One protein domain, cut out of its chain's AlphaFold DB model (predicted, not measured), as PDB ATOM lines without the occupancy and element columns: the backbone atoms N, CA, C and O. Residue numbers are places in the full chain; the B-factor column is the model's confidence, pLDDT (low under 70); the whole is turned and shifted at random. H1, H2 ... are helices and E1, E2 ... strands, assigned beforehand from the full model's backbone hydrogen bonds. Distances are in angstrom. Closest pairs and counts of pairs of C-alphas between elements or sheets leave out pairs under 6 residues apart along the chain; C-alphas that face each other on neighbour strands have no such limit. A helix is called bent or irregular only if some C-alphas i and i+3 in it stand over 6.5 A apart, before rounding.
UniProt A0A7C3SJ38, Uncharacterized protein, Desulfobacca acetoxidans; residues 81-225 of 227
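What this domain is: This is residues 81 to 225 of the 227 residues of an uncharacterized protein of Desulfobacca acetoxidans (UniProt A0A7C3SJ38). Helix H3 is the core, with a small three-stranded sheet packed on one side of it and the long helix H5 crossing it on the other side. H4 folds back with H5 as a helical hairpin toward one end of the longest axis, H2 packs on the beginning of H3, and H1 lies over the edge strand E1. The printed part has 145 residues, with named elements in the order H1 E1 E2 E3 H2 H3 H4 H5; the sheet, in the order E1 E3 E2, is mixed and the class is mostly helix. It is compact, with a radius of gyration of the C-alphas of 15.7 A and spans of 50 by 37 by 30 A.

How they stand to each other: H1, residues 83 to 92, is followed by the strands E1, residues 95 to 100, E2, residues 114 to 118, and E3, residues 126 to 130. E1 and E3 are parallel, with N 96 and O 126 2.8 A apart, within hydrogen-bond range. E2 and E3 form an antiparallel hairpin, with N 127 and O 117 at 2.8 A. H1 is on the sheet over E1, at a height of 10.0 A, and only just slantwise to the strands, at 33 degrees to E1 on the local plane. H2, residues 136 to 147, is not on the sheet. H3, residues 153 to 166, is on the same face as H1, making two layers, helices on one face of a sheet. Its height over the sheet is 9.0 A, and it runs along the strands, at 20 degrees to E3 on the local plane. H2 touches H3 with its residues 136 to 140 alone, the closest C-alphas being those of Leu 136 and Pro 153, 4.8 A apart. H5, residues 192 to 223, touches H3 with its residues 208 to 217 alone, at a steep tilt of 53 degrees, opposite ways; the closest C-alphas, of Gly 166 and Ala 209, are 3.9 A apart. H4, residues 174 to 184, forms a helical hairpin with H5, closest at the C-alphas of Cys 175 and Val 205, 5.7 A. Every O i to N i+4 pair is within hydrogen-bond range in H2 and H5, against 4 of 6 in H1, 8 of 10 in H3 and 6 of 7 in H4.

Where its parts are: H1 begins at C-alpha 83, (89.006, 54.828, 27.029). H3 spans 20.2 A and is irregular, with C-alphas 154 and 157 7.3 A apart. H5 spans 47.1 A and ends at C-alpha 223, (103.716, 57.801, 19.202).

The domain as a whole: The C-alphas farthest apart, of Arg 189 and Gly 225, are 52.3 A apart. The printed part has no cut, and the link from E1 to E2 is long, with 13 residues. The mean pLDDT of the printed part is 84.7; it is under 70 in 24 residues, among them 177 to 190.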
ATOM      1  N   LEU A  81      85.469  55.124  20.832       93.38
ATOM      2  CA  LEU A  81      86.736  55.628  21.356       93.38
ATOM      3  C   LEU A  81      87.354  54.691  22.390       93.38
ATOM      4  O   LEU A  81      86.685  54.165  23.274       93.38
ATOM      5  N   ASP A  82      88.675  54.565  22.323       91.62
ATOM      6  CA  ASP A  82      89.479  53.876  23.329       91.62
ATOM      7  C   ASP A  82      89.545  54.710  24.620       91.62
ATOM      8  O   ASP A  82      90.067  55.828  24.623       91.62
ATOM      9  N   PHE A  83      89.038  54.159  25.726       90.00
ATOM     10  CA  PHE A  83      89.006  54.828  27.029       90.00
ATOM     11  C   PHE A  83      90.394  55.121  27.601       90.00
ATOM     12  O   PHE A  83      90.568  56.149  28.260       90.00
ATOM     13  N   GLN A  84      91.388  54.265  27.339       90.25
ATOM     14  CA  GLN A  84      92.754  54.497  27.820       90.25
ATOM     15  C   GLN A  84      93.344  55.761  27.192       90.25
ATOM     16  O   GLN A  84      94.085  56.502  27.837       90.25
ATOM     17  N   TRP A  85      92.965  56.034  25.946       91.88
ATOM     18  CA  TRP A  85      93.321  57.260  25.250       91.88
ATOM     19  C   TRP A  85      92.429  58.444  25.654       91.88
ATOM     20  O   TRP A  85      92.931  59.545  25.866       91.88
ATOM     21  N   LEU A  86      91.123  58.226  25.806       93.25
ATOM     22  CA  LEU A  86      90.119  59.257  26.085       93.25
ATOM     23  C   LEU A  86      90.310  59.947  27.442       93.25
ATOM     24  O   LEU A  86      90.268  61.175  27.534       93.25
ATOM     25  N   LEU A  87      90.487  59.163  28.511       92.88
ATOM     26  CA  LEU A  87      90.437  59.657  29.892       92.88
ATOM     27  C   LEU A  87      91.526  60.700  30.215       92.88
ATOM     28  O   LEU A  87      91.195  61.714  30.841       92.88
ATOM     29  N   PRO A  88      92.793  60.543  29.775       93.06
ATOM     30  CA  PRO A  88      93.806  61.585  29.931       93.06
ATOM     31  C   PRO A  88      93.415  62.922  29.289       93.06
ATOM     32  O   PRO A  88      93.613  63.971  29.905       93.06
ATOM     33  N   TYR A  89      92.827  62.900  28.086       93.81
ATOM     34  CA  TYR A  89      92.338  64.110  27.418       93.81
ATOM     35  C   TYR A  89      91.151  64.711  28.170       93.81
ATOM     36  O   TYR A  89      91.163  65.904  28.465       93.81
ATOM     37  N   ALA A  90      90.170  63.889  28.553       92.50
ATOM     38  CA  ALA A  90      89.005  64.353  29.297       92.50
ATOM     39  C   ALA A  90      89.409  65.080  30.590       92.50
ATOM     40  O   ALA A  90      88.937  66.184  30.858       92.50
ATOM     41  N   LYS A  91      90.366  64.521  31.342       92.69
ATOM     42  CA  LYS A  91      90.911  65.158  32.547       92.69
ATOM     43  C   LYS A  91      91.652  66.459  32.229       92.69
ATOM     44  O   LYS A  91      91.404  67.471  32.881       92.69
ATOM     45  N   LYS A  92      92.560  66.441  31.247       93.69
ATOM     46  CA  LYS A  92      93.399  67.597  30.886       93.69
ATOM     47  C   LYS A  92      92.569  68.802  30.437       93.69
ATOM     48  O   LYS A  92      92.901  69.925  30.800       93.69
ATOM     49  N   TYR A  93      91.501  68.561  29.682       93.00
ATOM     50  CA  TYR A  93      90.665  69.601  29.076       93.00
ATOM     51  C   TYR A  93      89.326  69.806  29.796       93.00
ATOM     52  O   TYR A  93      88.417  70.421  29.249       93.00
ATOM     53  N   ARG A  94      89.199  69.303  31.034       91.81
ATOM     54  CA  ARG A  94      88.015  69.485  31.893       91.81
ATOM     55  C   ARG A  94      86.702  69.076  31.213       91.81
ATOM     56  O   ARG A  94      85.679  69.749  31.337       91.81
ATOM     57  N   ILE A  95      86.730  67.948  30.511       92.94
ATOM     58  CA  ILE A  95      85.530  67.329  29.956       92.94
ATOM     59  C   ILE A  95      84.818  66.595  31.093       92.94
ATOM     60  O   ILE A  95      85.310  65.583  31.592       92.94
ATOM     61  N   SER A  96      83.677  67.125  31.525       90.06
ATOM     62  CA  SER A  96      82.888  66.589  32.638       90.06
ATOM     63  C   SER A  96      81.915  65.494  32.200       90.06
ATOM     64  O   SER A  96      81.479  64.686  33.018       90.06
ATOM     65  N   TYR A  97      81.574  65.447  30.910       90.25
ATOM     66  CA  TYR A  97      80.624  64.481  30.371       90.25
ATOM     67  C   TYR A  97      80.938  64.127  28.921       90.25
ATOM     68  O   TYR A  97      81.223  65.003  28.103       90.25
ATOM     69  N   ILE A  98      80.816  62.841  28.594       91.88
ATOM     70  CA  ILE A  98      80.899  62.334  27.227       91.88
ATOM     71  C   ILE A  98      79.631  61.533  26.966       91.88
ATOM     72  O   ILE A  98      79.329  60.584  27.687       91.88
ATOM     73  N   GLY A  99      78.875  61.943  25.957       91.38
ATOM     74  CA  GLY A  99      77.606  61.325  25.604       91.38
ATOM     75  C   GLY A  99      77.500  60.979  24.134       91.38
ATOM     76  O   GLY A  99      78.342  61.336  23.310       91.38
ATOM     77  N   LEU A 100      76.402  60.307  23.819       90.62
ATOM     78  CA  LEU A 100      75.991  60.029  22.454       90.62
ATOM     79  C   LEU A 100      74.833  60.952  22.094       90.62
ATOM     80  O   LEU A 100      73.965  61.219  22.929       90.62
ATOM     81  N   LYS A 101      74.830  61.458  20.865       85.56
ATOM     82  CA  LYS A 101      73.729  62.255  20.333       85.56
ATOM     83  C   LYS A 101      73.485  61.873  18.886       85.56
ATOM     84  O   LYS A 101      74.303  62.165  18.019       85.56
ATOM     85  N   ASP A 102      72.334  61.267  18.637       72.69
ATOM     86  CA  ASP A 102      71.927  60.930  17.283       72.69
ATOM     87  C   ASP A 102      71.549  62.213  16.536       72.69
ATOM     88  O   ASP A 102      70.710  63.006  16.980       72.69
ATOM     89  N   SER A 103      72.180  62.444  15.386       63.84
ATOM     90  CA  SER A 103      71.706  63.465  14.458       63.84
ATOM     91  C   SER A 103      70.485  62.912  13.737       63.84
ATOM     92  O   SER A 103      70.615  62.073  12.849       63.84
ATOM     93  N   ALA A 104      69.301  63.428  14.066       52.78
ATOM     94  CA  ALA A 104      68.030  63.037  13.448       52.78
ATOM     95  C   ALA A 104      67.961  63.255  11.921       52.78
ATOM     96  O   ALA A 104      66.940  62.960  11.311       52.78
ATOM     97  N   SER A 105      68.996  63.833  11.297       54.56
ATOM     98  CA  SER A 105      68.895  64.350   9.935       54.56
ATOM     99  C   SER A 105      69.929  63.819   8.940       54.56
ATOM    100  O   SER A 105      69.769  64.090   7.760       54.56
ATOM    101  N   GLY A 106      70.972  63.082   9.346       54.22
ATOM    102  CA  GLY A 106      71.988  62.539   8.416       54.22
ATOM    103  C   GLY A 106      72.742  63.571   7.547       54.22
ATOM    104  O   GLY A 106      73.631  63.205   6.785       54.22
ATOM    105  N   TYR A 107      72.414  64.864   7.643       64.19
ATOM    106  CA  TYR A 107      73.011  65.925   6.842       64.19
ATOM    107  C   TYR A 107      74.331  66.398   7.444       64.19
ATOM    108  O   TYR A 107      74.417  66.662   8.643       64.19
ATOM    109  N   TRP A 108      75.317  66.617   6.572       70.88
ATOM    110  CA  TRP A 108      76.596  67.250   6.891       70.88
ATOM    111  C   TRP A 108      76.391  68.720   7.270       70.88
ATOM    112  O   TRP A 108      76.231  69.582   6.403       70.88
ATOM    113  N   LYS A 109      76.312  69.003   8.572       69.62
ATOM    114  CA  LYS A 109      76.137  70.357   9.121       69.62
ATOM    115  C   LYS A 109      76.982  70.551  10.390       69.62
ATOM    116  O   LYS A 109      77.224  69.572  11.101       69.62
ATOM    117  N   PRO A 110      77.373  71.789  10.737       64.81
ATOM    118  CA  PRO A 110      78.022  72.066  12.019       64.81
ATOM    119  C   PRO A 110      77.203  71.516  13.195       64.81
ATOM    120  O   PRO A 110      75.978  71.667  13.220       64.81
ATOM    121  N   GLY A 111      77.862  70.851  14.147       70.06
ATOM    122  CA  GLY A 111      77.208  70.249  15.315       70.06
ATOM    123  C   GLY A 111      76.468  68.924  15.063       70.06
ATOM    124  O   GLY A 111      75.812  68.420  15.974       70.06
ATOM    125  N   SER A 112      76.514  68.374  13.839       81.81
ATOM    126  CA  SER A 112      75.846  67.103  13.484       81.81
ATOM    127  C   SER A 112      76.737  65.860  13.618       81.81
ATOM    128  O   SER A 112      76.217  64.750  13.748       81.81
ATOM    129  N   LEU A 113      78.061  66.044  13.576       88.31
ATOM    130  CA  LEU A 113      79.057  64.968  13.683       88.31
ATOM    131  C   LEU A 113      79.471  64.750  15.141       88.31
ATOM    132  O   LEU A 113      79.500  63.627  15.644       88.31
ATOM    133  N   ALA A 114      79.742  65.855  15.823       90.38
ATOM    134  CA  ALA A 114      79.919  65.963  17.255       90.38
ATOM    135  C   ALA A 114      79.493  67.373  17.684       90.38
ATOM    136  O   ALA A 114      79.246  68.236  16.836       90.38
ATOM    137  N   CYS A 115      79.318  67.582  18.985       89.69
ATOM    138  CA  CYS A 115      79.152  68.922  19.530       89.69
ATOM    139  C   CYS A 115      79.610  68.994  20.984       89.69
ATOM    140  O   CYS A 115      79.464  68.030  21.742       89.69
ATOM    141  N   SER A 116      80.053  70.175  21.391       88.12
ATOM    142  CA  SER A 116      80.401  70.508  22.762       88.12
ATOM    143  C   SER A 116      79.464  71.565  23.342       88.12
ATOM    144  O   SER A 116      78.931  72.435  22.649       88.12
ATOM    145  N   THR A 117      79.231  71.484  24.650       85.06
ATOM    146  CA  THR A 117      78.467  72.483  25.407       85.06
ATOM    147  C   THR A 117      79.128  72.737  26.750       85.06
ATOM    148  O   THR A 117      79.725  71.825  27.318       85.06
ATOM    149  N   LEU A 118      78.954  73.934  27.306       83.31
ATOM    150  CA  LEU A 118      79.366  74.206  28.683       83.31
ATOM    151  C   LEU A 118      78.559  73.351  29.665       83.31
ATOM    152  O   LEU A 118      77.345  73.188  29.515       83.31
ATOM    153  N   ASP A 119      79.237  72.817  30.677       80.75
ATOM    154  CA  ASP A 119      78.582  72.196  31.816       80.75
ATOM    155  C   ASP A 119      78.323  73.235  32.907       80.75
ATOM    156  O   ASP A 119      79.249  73.811  33.473       80.75
ATOM    157  N   PHE A 120      77.045  73.460  33.203       75.62
ATOM    158  CA  PHE A 120      76.598  74.360  34.266       75.62
ATOM    159  C   PHE A 120      76.446  73.648  35.621       75.62
ATOM    160  O   PHE A 120      75.902  74.230  36.558       75.62
ATOM    161  N   SER A 121      76.879  72.386  35.727       73.88
ATOM    162  CA  SER A 121      76.984  71.688  37.009       73.88
ATOM    163  C   SER A 121      78.002  72.379  37.934       73.88
ATOM    164  O   SER A 121      78.874  73.110  37.455       73.88
ATOM    165  N   PRO A 122      77.953  72.137  39.257       65.94
ATOM    166  CA  PRO A 122      78.924  72.699  40.202       65.94
ATOM    167  C   PRO A 122      80.387  72.355  39.877       65.94
ATOM    168  O   PRO A 122      81.288  73.121  40.212       65.94
ATOM    169  N   GLN A 123      80.635  71.226  39.202       68.62
ATOM    170  CA  GLN A 123      81.979  70.826  38.773       68.62
ATOM    171  C   GLN A 123      82.489  71.651  37.573       68.62
ATOM    172  O   GLN A 123      83.703  71.770  37.366       68.62
ATOM    173  N   GLY A 124      81.574  72.264  36.814       79.00
ATOM    174  CA  GLY A 124      81.868  73.030  35.607       79.00
ATOM    175  C   GLY A 124      82.509  72.188  34.498       79.00
ATOM    176  O   GLY A 124      82.529  70.960  34.549       79.00
ATOM    177  N   GLY A 125      83.074  72.862  33.497       87.56
ATOM    178  CA  GLY A 125      83.782  72.221  32.385       87.56
ATOM    179  C   GLY A 125      82.923  72.099  31.129       87.56
ATOM    180  O   GLY A 125      82.089  72.965  30.851       87.56
ATOM    181  N   TYR A 126      83.154  71.041  30.353       89.31
ATOM    182  CA  TYR A 126      82.530  70.853  29.042       89.31
ATOM    183  C   TYR A 126      81.938  69.461  28.899       89.31
ATOM    184  O   TYR A 126      82.501  68.463  29.346       89.31
ATOM    185  N   LYS A 127      80.810  69.397  28.204       91.56
ATOM    186  CA  LYS A 127      80.193  68.155  27.753       91.56
ATOM    187  C   LYS A 127      80.500  67.976  26.283       91.56
ATOM    188  O   LYS A 127      80.311  68.922  25.522       91.56
ATOM    189  N   VAL A 128      80.914  66.782  25.889       93.44
ATOM    190  CA  VAL A 128      81.130  66.406  24.489       93.44
ATOM    191  C   VAL A 128      80.120  65.336  24.107       93.44
ATOM    192  O   VAL A 128      79.885  64.390  24.856       93.44
ATOM    193  N   PHE A 129      79.514  65.480  22.937       93.25
ATOM    194  CA  PHE A 129      78.566  64.520  22.393       93.25
ATOM    195  C   PHE A 129      79.049  64.043  21.032       93.25
ATOM    196  O   PHE A 129      79.347  64.861  20.165       93.25
ATOM    197  N   LEU A 130      79.099  62.727  20.850       92.56
ATOM    198  CA  LEU A 130      79.503  62.086  19.602       92.56
ATOM    199  C   LEU A 130      78.285  61.472  18.919       92.56
ATOM    200  O   LEU A 130      77.398  60.938  19.587       92.56
ATOM    201  N   ASN A 131      78.251  61.524  17.593       91.44
ATOM    202  CA  ASN A 131      77.225  60.844  16.817       91.44
ATOM    203  C   ASN A 131      77.677  59.406  16.502       91.44
ATOM    204  O   ASN A 131      78.626  59.249  15.738       91.44
ATOM    205  N   PRO A 132      77.040  58.357  17.050       90.31
ATOM    206  CA  PRO A 132      77.422  56.973  16.767       90.31
ATOM    207  C   PRO A 132      76.999  56.495  15.367       90.31
ATOM    208  O   PRO A 132      77.504  55.484  14.894       90.31
ATOM    209  N   GLY A 133      76.063  57.186  14.709       88.62
ATOM    210  CA  GLY A 133      75.458  56.778  13.437       88.62
ATOM    211  C   GLY A 133      76.169  57.302  12.187       88.62
ATOM    212  O   GLY A 133      75.532  57.443  11.143       88.62
ATOM    213  N   LEU A 134      77.449  57.667  12.282       88.44
ATOM    214  CA  LEU A 134      78.209  58.189  11.144       88.44
ATOM    215  C   LEU A 134      78.673  57.060  10.215       88.44
ATOM    216  O   LEU A 134      79.142  56.021  10.673       88.44
ATOM    217  N   SER A 135      78.619  57.299   8.901       91.00
ATOM    218  CA  SER A 135      79.371  56.486   7.938       91.00
ATOM    219  C   SER A 135      80.838  56.897   8.014       91.00
ATOM    220  O   SER A 135      81.210  57.966   7.530       91.00
ATOM    221  N   LEU A 136      81.662  56.068   8.655       91.94
ATOM    222  CA  LEU A 136      83.055  56.404   8.946       91.94
ATOM    223  C   LEU A 136      83.871  56.614   7.672       91.94
ATOM    224  O   LEU A 136      84.692  57.522   7.625       91.94
ATOM    225  N   GLU A 137      83.617  55.832   6.627       94.31
ATOM    226  CA  GLU A 137      84.301  55.930   5.339       94.31
ATOM    227  C   GLU A 137      84.001  57.263   4.652       94.31
ATOM    228  O   GLU A 137      84.912  57.990   4.253       94.31
ATOM    229  N   GLU A 138      82.720  57.621   4.554       92.81
ATOM    230  CA  GLU A 138      82.307  58.863   3.907       92.81
ATOM    231  C   GLU A 138      82.722  60.088   4.731       92.81
ATOM    232  O   GLU A 138      83.190  61.085   4.173       92.81
ATOM    233  N   THR A 139      82.604  60.016   6.060       92.38
ATOM    234  CA  THR A 139      83.053  61.087   6.954       92.38
ATOM    235  C   THR A 139      84.566  61.273   6.879       92.38
ATOM    236  O   THR A 139      85.017  62.410   6.745       92.38
ATOM    237  N   ALA A 140      85.351  60.193   6.903       94.94
ATOM    238  CA  ALA A 140      86.804  60.251   6.767       94.94
ATOM    239  C   ALA A 140      87.221  60.884   5.438       94.94
ATOM    240  O   ALA A 140      88.051  61.792   5.423       94.94
ATOM    241  N   ARG A 141      86.598  60.469   4.328       95.06
ATOM    242  CA  ARG A 141      86.868  61.015   2.993       95.06
ATOM    243  C   ARG A 141      86.608  62.521   2.927       95.06
ATOM    244  O   ARG A 141      87.450  63.265   2.427       95.06
ATOM    245  N   ARG A 142      85.462  62.980   3.443       93.44
ATOM    246  CA  ARG A 142      85.102  64.409   3.454       93.44
ATOM    247  C   ARG A 142      86.014  65.230   4.350       93.44
ATOM    248  O   ARG A 142      86.537  66.238   3.888       93.44
ATOM    249  N   LEU A 143      86.246  64.784   5.587       93.62
ATOM    250  CA  LEU A 143      87.163  65.475   6.494       93.62
ATOM    251  C   LEU A 143      88.570  65.536   5.895       93.62
ATOM    252  O   LEU A 143      89.204  66.580   5.955       93.62
ATOM    253  N   SER A 144      89.036  64.471   5.241       94.88
ATOM    254  CA  SER A 144      90.352  64.482   4.594       94.88
ATOM    255  C   SER A 144      90.457  65.548   3.507       94.88
ATOM    256  O   SER A 144      91.466  66.244   3.404       94.88
ATOM    257  N   GLN A 145      89.393  65.709   2.717       94.50
ATOM    258  CA  GLN A 145      89.307  66.735   1.682       94.50
ATOM    259  C   GLN A 145      89.241  68.154   2.271       94.50
ATOM    260  O   GLN A 145      89.895  69.053   1.751       94.50
ATOM    261  N   GLU A 146      88.462  68.362   3.336       91.12
ATOM    262  CA  GLU A 146      88.303  69.670   3.989       91.12
ATOM    263  C   GLU A 146      89.576  70.108   4.733       91.12
ATOM    264  O   GLU A 146      89.946  71.281   4.690       91.12
ATOM    265  N   LEU A 147      90.267  69.167   5.382       92.12
ATOM    266  CA  LEU A 147      91.431  69.433   6.232       92.12
ATOM    267  C   LEU A 147      92.761  69.387   5.473       92.12
ATOM    268  O   LEU A 147      93.762  69.910   5.962       92.12
ATOM    269  N   GLY A 148      92.793  68.737   4.306       93.12
ATOM    270  CA  GLY A 148      94.028  68.485   3.560       93.12
ATOM    271  C   GLY A 148      94.957  67.469   4.236       93.12
ATOM    272  O   GLY A 148      96.158  67.475   3.974       93.12
ATOM    273  N   VAL A 149      94.422  66.613   5.113       93.00
ATOM    274  CA  VAL A 149      95.156  65.555   5.825       93.00
ATOM    275  C   VAL A 149      94.374  64.258   5.702       93.00
ATOM    276  O   VAL A 149      93.191  64.233   6.016       93.00
ATOM    277  N   GLU A 150      95.021  63.174   5.278       94.81
ATOM    278  CA  GLU A 150      94.366  61.869   5.175       94.81
ATOM    279  C   GLU A 150      93.963  61.360   6.563       94.81
ATOM    280  O   GLU A 150      94.820  61.156   7.425       94.81
ATOM    281  N   LEU A 151      92.666  61.147   6.771       94.31
ATOM    282  CA  LEU A 151      92.070  60.523   7.947       94.31
ATOM    283  C   LEU A 151      91.588  59.121   7.598       94.31
ATOM    284  O   LEU A 151      90.872  58.931   6.616       94.31
ATOM    285  N   GLN A 152      91.914  58.149   8.444       95.00
ATOM    286  CA  GLN A 152      91.369  56.802   8.328       95.00
ATOM    287  C   GLN A 152      89.977  56.725   8.976       95.00
ATOM    288  O   GLN A 152      89.720  57.422   9.966       95.00
ATOM    289  N   PRO A 153      89.081  55.828   8.515       95.12
ATOM    290  CA  PRO A 153      87.764  55.628   9.132       95.12
ATOM    291  C   PRO A 153      87.833  55.390  10.651       95.12
ATOM    292  O   PRO A 153      87.059  55.962  11.417       95.12
ATOM    293  N   ALA A 154      88.835  54.631  11.110       93.50
ATOM    294  CA  ALA A 154      89.070  54.338  12.528       93.50
ATOM    295  C   ALA A 154      89.493  55.560  13.375       93.50
ATOM    296  O   ALA A 154      89.545  55.486  14.606       93.50
ATOM    297  N   GLU A 155      89.828  56.683  12.741       94.62
ATOM    298  CA  GLU A 155      90.261  57.911  13.408       94.62
ATOM    299  C   GLU A 155      89.161  58.963  13.487       94.62
ATOM    300  O   GLU A 155      89.301  59.910  14.257       94.62
ATOM    301  N   VAL A 156      88.054  58.788  12.761       95.06
ATOM    302  CA  VAL A 156      86.971  59.778  12.662       95.06
ATOM    303  C   VAL A 156      86.473  60.211  14.038       95.06
ATOM    304  O   VAL A 156      86.476  61.400  14.344       95.06
ATOM    305  N   HIS A 157      86.108  59.278  14.919       95.25
ATOM    306  CA  HIS A 157      85.627  59.654  16.251       95.25
ATOM    307  C   HIS A 157      86.706  60.295  17.125       95.25
ATOM    308  O   HIS A 157      86.385  61.170  17.928       95.25
ATOM    309  N   LYS A 158      87.980  59.908  16.962       95.88
ATOM    310  CA  LYS A 158      89.097  60.533  17.693       95.88
ATOM    311  C   LYS A 158      89.286  61.967  17.243       95.88
ATOM    312  O   LYS A 158      89.391  62.851  18.086       95.88
ATOM    313  N   TYR A 159      89.285  62.183  15.931       96.31
ATOM    314  CA  TYR A 159      89.331  63.506  15.339       96.31
ATOM    315  C   TYR A 159      88.185  64.373  15.862       96.31
ATOM    316  O   TYR A 159      88.439  65.438  16.411       96.31
ATOM    317  N   LEU A 160      86.943  63.887  15.776       95.38
ATOM    318  CA  LEU A 160      85.764  64.630  16.224       95.38
ATOM    319  C   LEU A 160      85.836  64.976  17.715       95.38
ATOM    320  O   LEU A 160      85.566  66.108  18.097       95.38
ATOM    321  N   PHE A 161      86.261  64.038  18.562       96.44
ATOM    322  CA  PHE A 161      86.452  64.310  19.985       96.44
ATOM    323  C   PHE A 161      87.517  65.387  20.240       96.44
ATOM    324  O   PHE A 161      87.298  66.289  21.046       96.44
ATOM    325  N   LEU A 162      88.656  65.326  19.542       96.81
ATOM    326  CA  LEU A 162      89.704  66.343  19.655       96.81
ATOM    327  C   LEU A 162      89.258  67.700  19.106       96.81
ATOM    328  O   LEU A 162      89.614  68.723  19.682       96.81
ATOM    329  N   HIS A 163      88.474  67.717  18.031       95.88
ATOM    330  CA  HIS A 163      87.888  68.931  17.471       95.88
ATOM    331  C   HIS A 163      86.966  69.596  18.498       95.88
ATOM    332  O   HIS A 163      87.112  70.783  18.776       95.88
ATOM    333  N   GLU A 164      86.115  68.825  19.180       94.50
ATOM    334  CA  GLU A 164      85.292  69.358  20.271       94.50
ATOM    335  C   GLU A 164      86.112  69.856  21.466       94.50
ATOM    336  O   GLU A 164      85.761  70.863  22.082       94.50
ATOM    337  N   ILE A 165      87.243  69.215  21.773       94.75
ATOM    338  CA  ILE A 165      88.201  69.758  22.746       94.75
ATOM    339  C   ILE A 165      88.792  71.083  22.251       94.75
ATOM    340  O   ILE A 165      88.969  72.005  23.043       94.75
ATOM    341  N   GLY A 166      89.077  71.201  20.957       93.06
ATOM    342  CA  GLY A 166      89.612  72.402  20.319       93.06
ATOM    343  C   GLY A 166      88.686  73.622  20.405       93.06
ATOM    344  O   GLY A 166      89.150  74.755  20.267       93.06
ATOM    345  N   HIS A 167      87.400  73.422  20.704       90.06
ATOM    346  CA  HIS A 167      86.462  74.498  21.038       90.06
ATOM    347  C   HIS A 167      86.615  75.015  22.476       90.06
ATOM    348  O   HIS A 167      86.117  76.089  22.793       90.06
ATOM    349  N   THR A 168      87.315  74.311  23.364       86.88
ATOM    350  CA  THR A 168      87.442  74.712  24.776       86.88
ATOM    351  C   THR A 168      88.484  75.816  24.980       86.88
ATOM    352  O   THR A 168      89.466  75.937  24.238       86.88
ATOM    353  N   SER A 169      88.310  76.632  26.024       84.56
ATOM    354  CA  SER A 169      89.316  77.639  26.392       84.56
ATOM    355  C   SER A 169      90.606  76.996  26.916       84.56
ATOM    356  O   SER A 169      91.689  77.536  26.705       84.56
ATOM    357  N   GLU A 170      90.509  75.806  27.508       87.00
ATOM    358  CA  GLU A 170      91.610  74.962  27.972       87.00
ATOM    359  C   GLU A 170      92.496  74.478  26.815       87.00
ATOM    360  O   GLU A 170      93.693  74.257  27.002       87.00
ATOM    361  N   ALA A 171      91.941  74.355  25.606       85.75
ATOM    362  CA  ALA A 171      92.702  74.114  24.381       85.75
ATOM    363  C   ALA A 171      93.336  75.388  23.788       85.75
ATOM    364  O   ALA A 171      94.073  75.305  22.806       85.75
ATOM    365  N   GLY A 172      93.095  76.560  24.387       82.50
ATOM    366  CA  GLY A 172      93.633  77.849  23.948       82.50
ATOM    367  C   GLY A 172      92.729  78.621  22.982       82.50
ATOM    368  O   GLY A 172      93.159  79.635  22.431       82.50
ATOM    369  N   ASN A 173      91.477  78.194  22.774       83.94
ATOM    370  CA  ASN A 173      90.551  78.858  21.853       83.94
ATOM    371  C   ASN A 173      89.867  80.074  22.505       83.94
ATOM    372  O   ASN A 173      88.717  80.036  22.943       83.94
ATOM    373  N   ILE A 174      90.591  81.193  22.566       74.81
ATOM    374  CA  ILE A 174      90.116  82.462  23.155       74.81
ATOM    375  C   ILE A 174      88.883  83.006  22.397       74.81
ATOM    376  O   ILE A 174      88.007  83.669  22.967       74.81
ATOM    377  N   CYS A 175      88.776  82.685  21.105       71.75
ATOM    378  CA  CYS A 175      87.674  83.098  20.243       71.75
ATOM    379  C   CYS A 175      86.343  82.427  20.621       71.75
ATOM    380  O   CYS A 175      85.291  83.032  20.401       71.75
ATOM    381  N   PHE A 176      86.362  81.235  21.233       72.31
ATOM    382  CA  PHE A 176      85.150  80.500  21.610       72.31
ATOM    383  C   PHE A 176      84.304  81.255  22.639       72.31
ATOM    384  O   PHE A 176      83.112  81.478  22.423       72.31
ATOM    385  N   ILE A 177      84.925  81.742  23.721       67.56
ATOM    386  CA  ILE A 177      84.228  82.527  24.755       67.56
ATOM    387  C   ILE A 177      83.645  83.803  24.140       67.56
ATOM    388  O   ILE A 177      82.487  84.149  24.375       67.56
ATOM    389  N   SER A 178      84.420  84.470  23.284       67.38
ATOM    390  CA  SER A 178      83.982  85.683  22.589       67.38
ATOM    391  C   SER A 178      82.793  85.409  21.662       67.38
ATOM    392  O   SER A 178      81.866  86.219  21.591       67.38
ATOM    393  N   ALA A 179      82.774  84.264  20.975       68.56
ATOM    394  CA  ALA A 179      81.663  83.846  20.128       68.56
ATOM    395  C   ALA A 179      80.420  83.485  20.953       68.56
ATOM    396  O   ALA A 179      79.315  83.902  20.595       68.56
ATOM    397  N   ALA A 180      80.592  82.774  22.070       68.69
ATOM    398  CA  ALA A 180      79.516  82.395  22.981       68.69
ATOM    399  C   ALA A 180      78.847  83.627  23.613       68.69
ATOM    400  O   ALA A 180      77.625  83.776  23.523       68.69
ATOM    401  N   ILE A 181      79.642  84.559  24.151       69.62
ATOM    402  CA  ILE A 181      79.161  85.821  24.731       69.62
ATOM    403  C   ILE A 181      78.446  86.658  23.670       69.62
ATOM    404  O   ILE A 181      77.307  87.079  23.878       69.62
ATOM    405  N   ASN A 182      79.063  86.855  22.498       65.19
ATOM    406  CA  ASN A 182      78.424  87.603  21.416       65.19
ATOM    407  C   ASN A 182      77.118  86.947  20.965       65.19
ATOM    408  O   ASN A 182      76.181  87.659  20.603       65.19
ATOM    409  N   SER A 183      77.035  85.612  20.964       67.81
ATOM    410  CA  SER A 183      75.809  84.872  20.661       67.81
ATOM    411  C   SER A 183      74.714  85.152  21.689       67.81
ATOM    412  O   SER A 183      73.630  85.591  21.297       67.81
ATOM    413  N   ALA A 184      75.014  85.000  22.981       63.97
ATOM    414  CA  ALA A 184      74.067  85.194  24.078       63.97
ATOM    415  C   ALA A 184      73.547  86.640  24.181       63.97
ATOM    416  O   ALA A 184      72.345  86.858  24.308       63.97
ATOM    417  N   LEU A 185      74.425  87.637  24.045       64.12
ATOM    418  CA  LEU A 185      74.068  89.055  24.192       64.12
ATOM    419  C   LEU A 185      73.274  89.634  23.009       64.12
ATOM    420  O   LEU A 185      72.857  90.789  23.044       64.12
ATOM    421  N   SER A 186      73.087  88.874  21.928       57.88
ATOM    422  CA  SER A 186      72.621  89.441  20.656       57.88
ATOM    423  C   SER A 186      71.131  89.348  20.345       57.88
ATOM    424  O   SER A 186      70.725  89.930  19.339       57.88
ATOM    425  N   GLY A 187      70.331  88.645  21.157       52.44
ATOM    426  CA  GLY A 187      68.860  88.742  21.196       52.44
ATOM    427  C   GLY A 187      68.121  88.976  19.864       52.44
ATOM    428  O   GLY A 187      67.232  89.819  19.798       52.44
ATOM    429  N   GLY A 188      68.507  88.304  18.773       56.34
ATOM    430  CA  GLY A 188      67.808  88.321  17.477       56.34
ATOM    431  C   GLY A 188      67.942  89.577  16.591       56.34
ATOM    432  O   GLY A 188      67.772  89.465  15.377       56.34
ATOM    433  N   ARG A 189      68.303  90.760  17.109       61.22
ATOM    434  CA  ARG A 189      68.401  92.009  16.313       61.22
ATOM    435  C   ARG A 189      69.854  92.406  16.025       61.22
ATOM    436  O   ARG A 189      70.398  93.328  16.628       61.22
ATOM    437  N   ARG A 190      70.500  91.732  15.062       67.81
ATOM    438  CA  ARG A 190      71.843  92.115  14.575       67.81
ATOM    439  C   ARG A 190      71.796  92.896  13.265       67.81
ATOM    440  O   ARG A 190      71.210  92.435  12.279       67.81
ATOM    441  N   THR A 191      72.526  94.012  13.225       77.50
ATOM    442  CA  THR A 191      72.905  94.681  11.972       77.50
ATOM    443  C   THR A 191      73.686  93.715  11.076       77.50
ATOM    444  O   THR A 191      74.350  92.798  11.566       77.50
ATOM    445  N   HIS A 192      73.620  93.908   9.755       80.56
ATOM    446  CA  HIS A 192      74.329  93.063   8.785       80.56
ATOM    447  C   HIS A 192      75.833  92.946   9.106       80.56
ATOM    448  O   HIS A 192      76.385  91.847   9.128       80.56
ATOM    449  N   ARG A 193      76.468  94.066   9.478       82.56
ATOM    450  CA  ARG A 193      77.875  94.120   9.900       82.56
ATOM    451  C   ARG A 193      78.185  93.182  11.074       82.56
ATOM    452  O   ARG A 193      79.088  92.362  10.960       82.56
ATOM    453  N   ARG A 194      77.395  93.227  12.156       78.56
ATOM    454  CA  ARG A 194      77.603  92.362  13.335       78.56
ATOM    455  C   ARG A 194      77.377  90.878  13.038       78.56
ATOM    456  O   ARG A 194      77.991  90.027  13.674       78.56
ATOM    457  N   ARG A 195      76.495  90.540  12.087       80.25
ATOM    458  CA  ARG A 195      76.334  89.145  11.633       80.25
ATOM    459  C   ARG A 195      77.593  88.654  10.925       80.25
ATOM    460  O   ARG A 195      78.049  87.559  11.227       80.25
ATOM    461  N   LYS A 196      78.163  89.485  10.045       83.00
ATOM    462  CA  LYS A 196      79.415  89.185   9.341       83.00
ATOM    463  C   LYS A 196      80.589  89.038  10.313       83.00
ATOM    464  O   LYS A 196      81.331  88.072  10.212       83.00
ATOM    465  N   GLU A 197      80.718  89.940  11.287       82.81
ATOM    466  CA  GLU A 197      81.753  89.862  12.332       82.81
ATOM    467  C   GLU A 197      81.634  88.571  13.158       82.81
ATOM    468  O   GLU A 197      82.629  87.877  13.349       82.81
ATOM    469  N   LEU A 198      80.420  88.180  13.573       82.12
ATOM    470  CA  LEU A 198      80.240  86.895  14.253       82.12
ATOM    471  C   LEU A 198      80.566  85.708  13.344       82.12
ATOM    472  O   LEU A 198      81.138  84.732  13.814       82.12
ATOM    473  N   GLN A 199      80.161  85.746  12.075       84.19
ATOM    474  CA  GLN A 199      80.443  84.658  11.142       84.19
ATOM    475  C   GLN A 199      81.952  84.444  10.992       84.19
ATOM    476  O   GLN A 199      82.403  83.307  11.071       84.19
ATOM    477  N   LEU A 200      82.722  85.526  10.849       86.50
ATOM    478  CA  LEU A 200      84.184  85.471  10.815       86.50
ATOM    479  C   LEU A 200      84.755  84.905  12.118       86.50
ATOM    480  O   LEU A 200      85.626  84.043  12.080       86.50
ATOM    481  N   LEU A 201      84.227  85.335  13.268       85.19
ATOM    482  CA  LEU A 201      84.658  84.815  14.565       85.19
ATOM    483  C   LEU A 201      84.368  83.313  14.700       85.19
ATOM    484  O   LEU A 201      85.222  82.568  15.164       85.19
ATOM    485  N   ARG A 202      83.198  82.845  14.248       84.62
ATOM    486  CA  ARG A 202      82.861  81.413  14.222       84.62
ATOM    487  C   ARG A 202      83.798  80.633  13.307       84.62
ATOM    488  O   ARG A 202      84.305  79.605  13.719       84.62
ATOM    489  N   GLN A 203      84.087  81.142  12.112       87.38
ATOM    490  CA  GLN A 203      85.048  80.509  11.202       87.38
ATOM    491  C   GLN A 203      86.448  80.405  11.816       87.38
ATOM    492  O   GLN A 203      87.127  79.402  11.623       87.38
ATOM    493  N   GLN A 204      86.881  81.418  12.571       87.69
ATOM    494  CA  GLN A 204      88.140  81.355  13.311       87.69
ATOM    495  C   GLN A 204      88.100  80.278  14.397       87.69
ATOM    496  O   GLN A 204      89.052  79.516  14.504       87.69
ATOM    497  N   VAL A 205      87.007  80.194  15.162       88.50
ATOM    498  CA  VAL A 205      86.813  79.164  16.195       88.50
ATOM    499  C   VAL A 205      86.915  77.757  15.602       88.50
ATOM    500  O   VAL A 205      87.715  76.975  16.107       88.50
ATOM    501  N   GLU A 206      86.194  77.473  14.512       90.50
ATOM    502  CA  GLU A 206      86.258  76.175  13.816       90.50
ATOM    503  C   GLU A 206      87.674  75.874  13.315       90.50
ATOM    504  O   GLU A 206      88.218  74.808  13.579       90.50
ATOM    505  N   LYS A 207      88.332  76.855  12.685       91.12
ATOM    506  CA  LYS A 207      89.706  76.690  12.197       91.12
ATOM    507  C   LYS A 207      90.687  76.358  13.325       91.12
ATOM    508  O   LYS A 207      91.568  75.523  13.133       91.12
ATOM    509  N   TYR A 208      90.570  77.015  14.480       91.94
ATOM    510  CA  TYR A 208      91.397  76.699  15.648       91.94
ATOM    511  C   TYR A 208      91.129  75.282  16.157       91.94
ATOM    512  O   TYR A 208      92.079  74.567  16.479       91.94
ATOM    513  N   ALA A 209      89.862  74.868  16.195       93.38
ATOM    514  CA  ALA A 209      89.477  73.527  16.612       93.38
ATOM    515  C   ALA A 209      90.042  72.446  15.676       93.38
ATOM    516  O   ALA A 209      90.647  71.484  16.150       93.38
ATOM    517  N   ASP A 210      89.950  72.648  14.359       94.50
ATOM    518  CA  ASP A 210      90.526  71.754  13.349       94.50
ATOM    519  C   ASP A 210      92.052  71.658  13.472       94.50
ATOM    520  O   ASP A 210      92.615  70.565  13.515       94.50
ATOM    521  N   GLN A 211      92.739  72.800  13.591       94.56
ATOM    522  CA  GLN A 211      94.197  72.837  13.755       94.56
ATOM    523  C   GLN A 211      94.649  72.094  15.012       94.56
ATOM    524  O   GLN A 211      95.616  71.330  14.971       94.56
ATOM    525  N   PHE A 212      93.943  72.304  16.123       95.81
ATOM    526  CA  PHE A 212      94.196  71.596  17.368       95.81
ATOM    527  C   PHE A 212      93.999  70.084  17.193       95.81
ATOM    528  O   PHE A 212      94.879  69.300  17.561       95.81
ATOM    529  N   ALA A 213      92.880  69.672  16.591       96.69
ATOM    530  CA  ALA A 213      92.540  68.268  16.405       96.69
ATOM    531  C   ALA A 213      93.547  67.532  15.522       96.69
ATOM    532  O   ALA A 213      94.032  66.464  15.901       96.69
ATOM    533  N   VAL A 214      93.921  68.127  14.386       95.75
ATOM    534  CA  VAL A 214      94.940  67.582  13.483       95.75
ATOM    535  C   VAL A 214      96.282  67.455  14.202       95.75
ATOM    536  O   VAL A 214      96.906  66.394  14.160       95.75
ATOM    537  N   ALA A 215      96.725  68.500  14.909       95.25
ATOM    538  CA  ALA A 215      98.008  68.479  15.603       95.25
ATOM    539  C   ALA A 215      98.072  67.385  16.683       95.25
ATOM    540  O   ALA A 215      99.080  66.685  16.799       95.25
ATOM    541  N   GLU A 216      97.011  67.213  17.472       95.25
ATOM    542  CA  GLU A 216      96.944  66.160  18.490       95.25
ATOM    543  C   GLU A 216      96.838  64.758  17.876       95.25
ATOM    544  O   GLU A 216      97.484  63.824  18.363       95.25
ATOM    545  N   LEU A 217      96.102  64.602  16.772       93.81
ATOM    546  CA  LEU A 217      95.996  63.324  16.075       93.81
ATOM    547  C   LEU A 217      97.344  62.887  15.479       93.81
ATOM    548  O   LEU A 217      97.755  61.743  15.675       93.81
ATOM    549  N   LEU A 218      98.080  63.799  14.837       92.19
ATOM    550  CA  LEU A 218      99.413  63.517  14.290       92.19
ATOM    551  C   LEU A 218     100.423  63.155  15.388       92.19
ATOM    552  O   LEU A 218     101.188  62.202  15.243       92.19
ATOM    553  N   LYS A 219     100.396  63.844  16.539       91.56
ATOM    554  CA  LYS A 219     101.211  63.451  17.708       91.56
ATOM    555  C   LYS A 219     100.913  62.020  18.140       91.56
ATOM    556  O   LYS A 219     101.823  61.286  18.527       91.56
ATOM    557  N   HIS A 220      99.644  61.630  18.107       86.25
ATOM    558  CA  HIS A 220      99.226  60.292  18.486       86.25
ATOM    559  C   HIS A 220      99.672  59.227  17.470       86.25
ATOM    560  O   HIS A 220     100.148  58.172  17.892       86.25
ATOM    561  N   ARG A 221      99.586  59.506  16.163       87.75
ATOM    562  CA  ARG A 221     100.128  58.639  15.100       87.75
ATOM    563  C   ARG A 221     101.624  58.380  15.283       87.75
ATOM    564  O   ARG A 221     102.033  57.226  15.428       87.75
ATOM    565  N   ASN A 222     102.397  59.450  15.468       83.94
ATOM    566  CA  ASN A 222     103.846  59.383  15.675       83.94
ATOM    567  C   ASN A 222     104.237  58.541  16.899       83.94
ATOM    568  O   ASN A 222     105.193  57.772  16.847       83.94
ATOM    569  N   ARG A 223     103.480  58.629  18.001       79.69
ATOM    570  CA  ARG A 223     103.716  57.801  19.202       79.69
ATOM    571  C   ARG A 223     103.461  56.310  18.979       79.69
ATOM    572  O   ARG A 223     103.996  55.500  19.728       79.69
ATOM    573  N   ARG A 224     102.637  55.951  17.993       70.75
ATOM    574  CA  ARG A 224     102.335  54.562  17.619       70.75
ATOM    575  C   ARG A 224     103.188  54.058  16.449       70.75
ATOM    576  O   ARG A 224     103.006  52.916  16.047       70.75
ATOM    577  N   GLY A 225     104.096  54.880  15.912       52.78
ATOM    578  CA  GLY A 225     104.892  54.536  14.730       52.78
ATOM    579  C   GLY A 225     104.062  54.402  13.448       52.78
ATOM    580  O   GLY A 225     104.493  53.734  12.514       52.78
TER     581      GLY A 225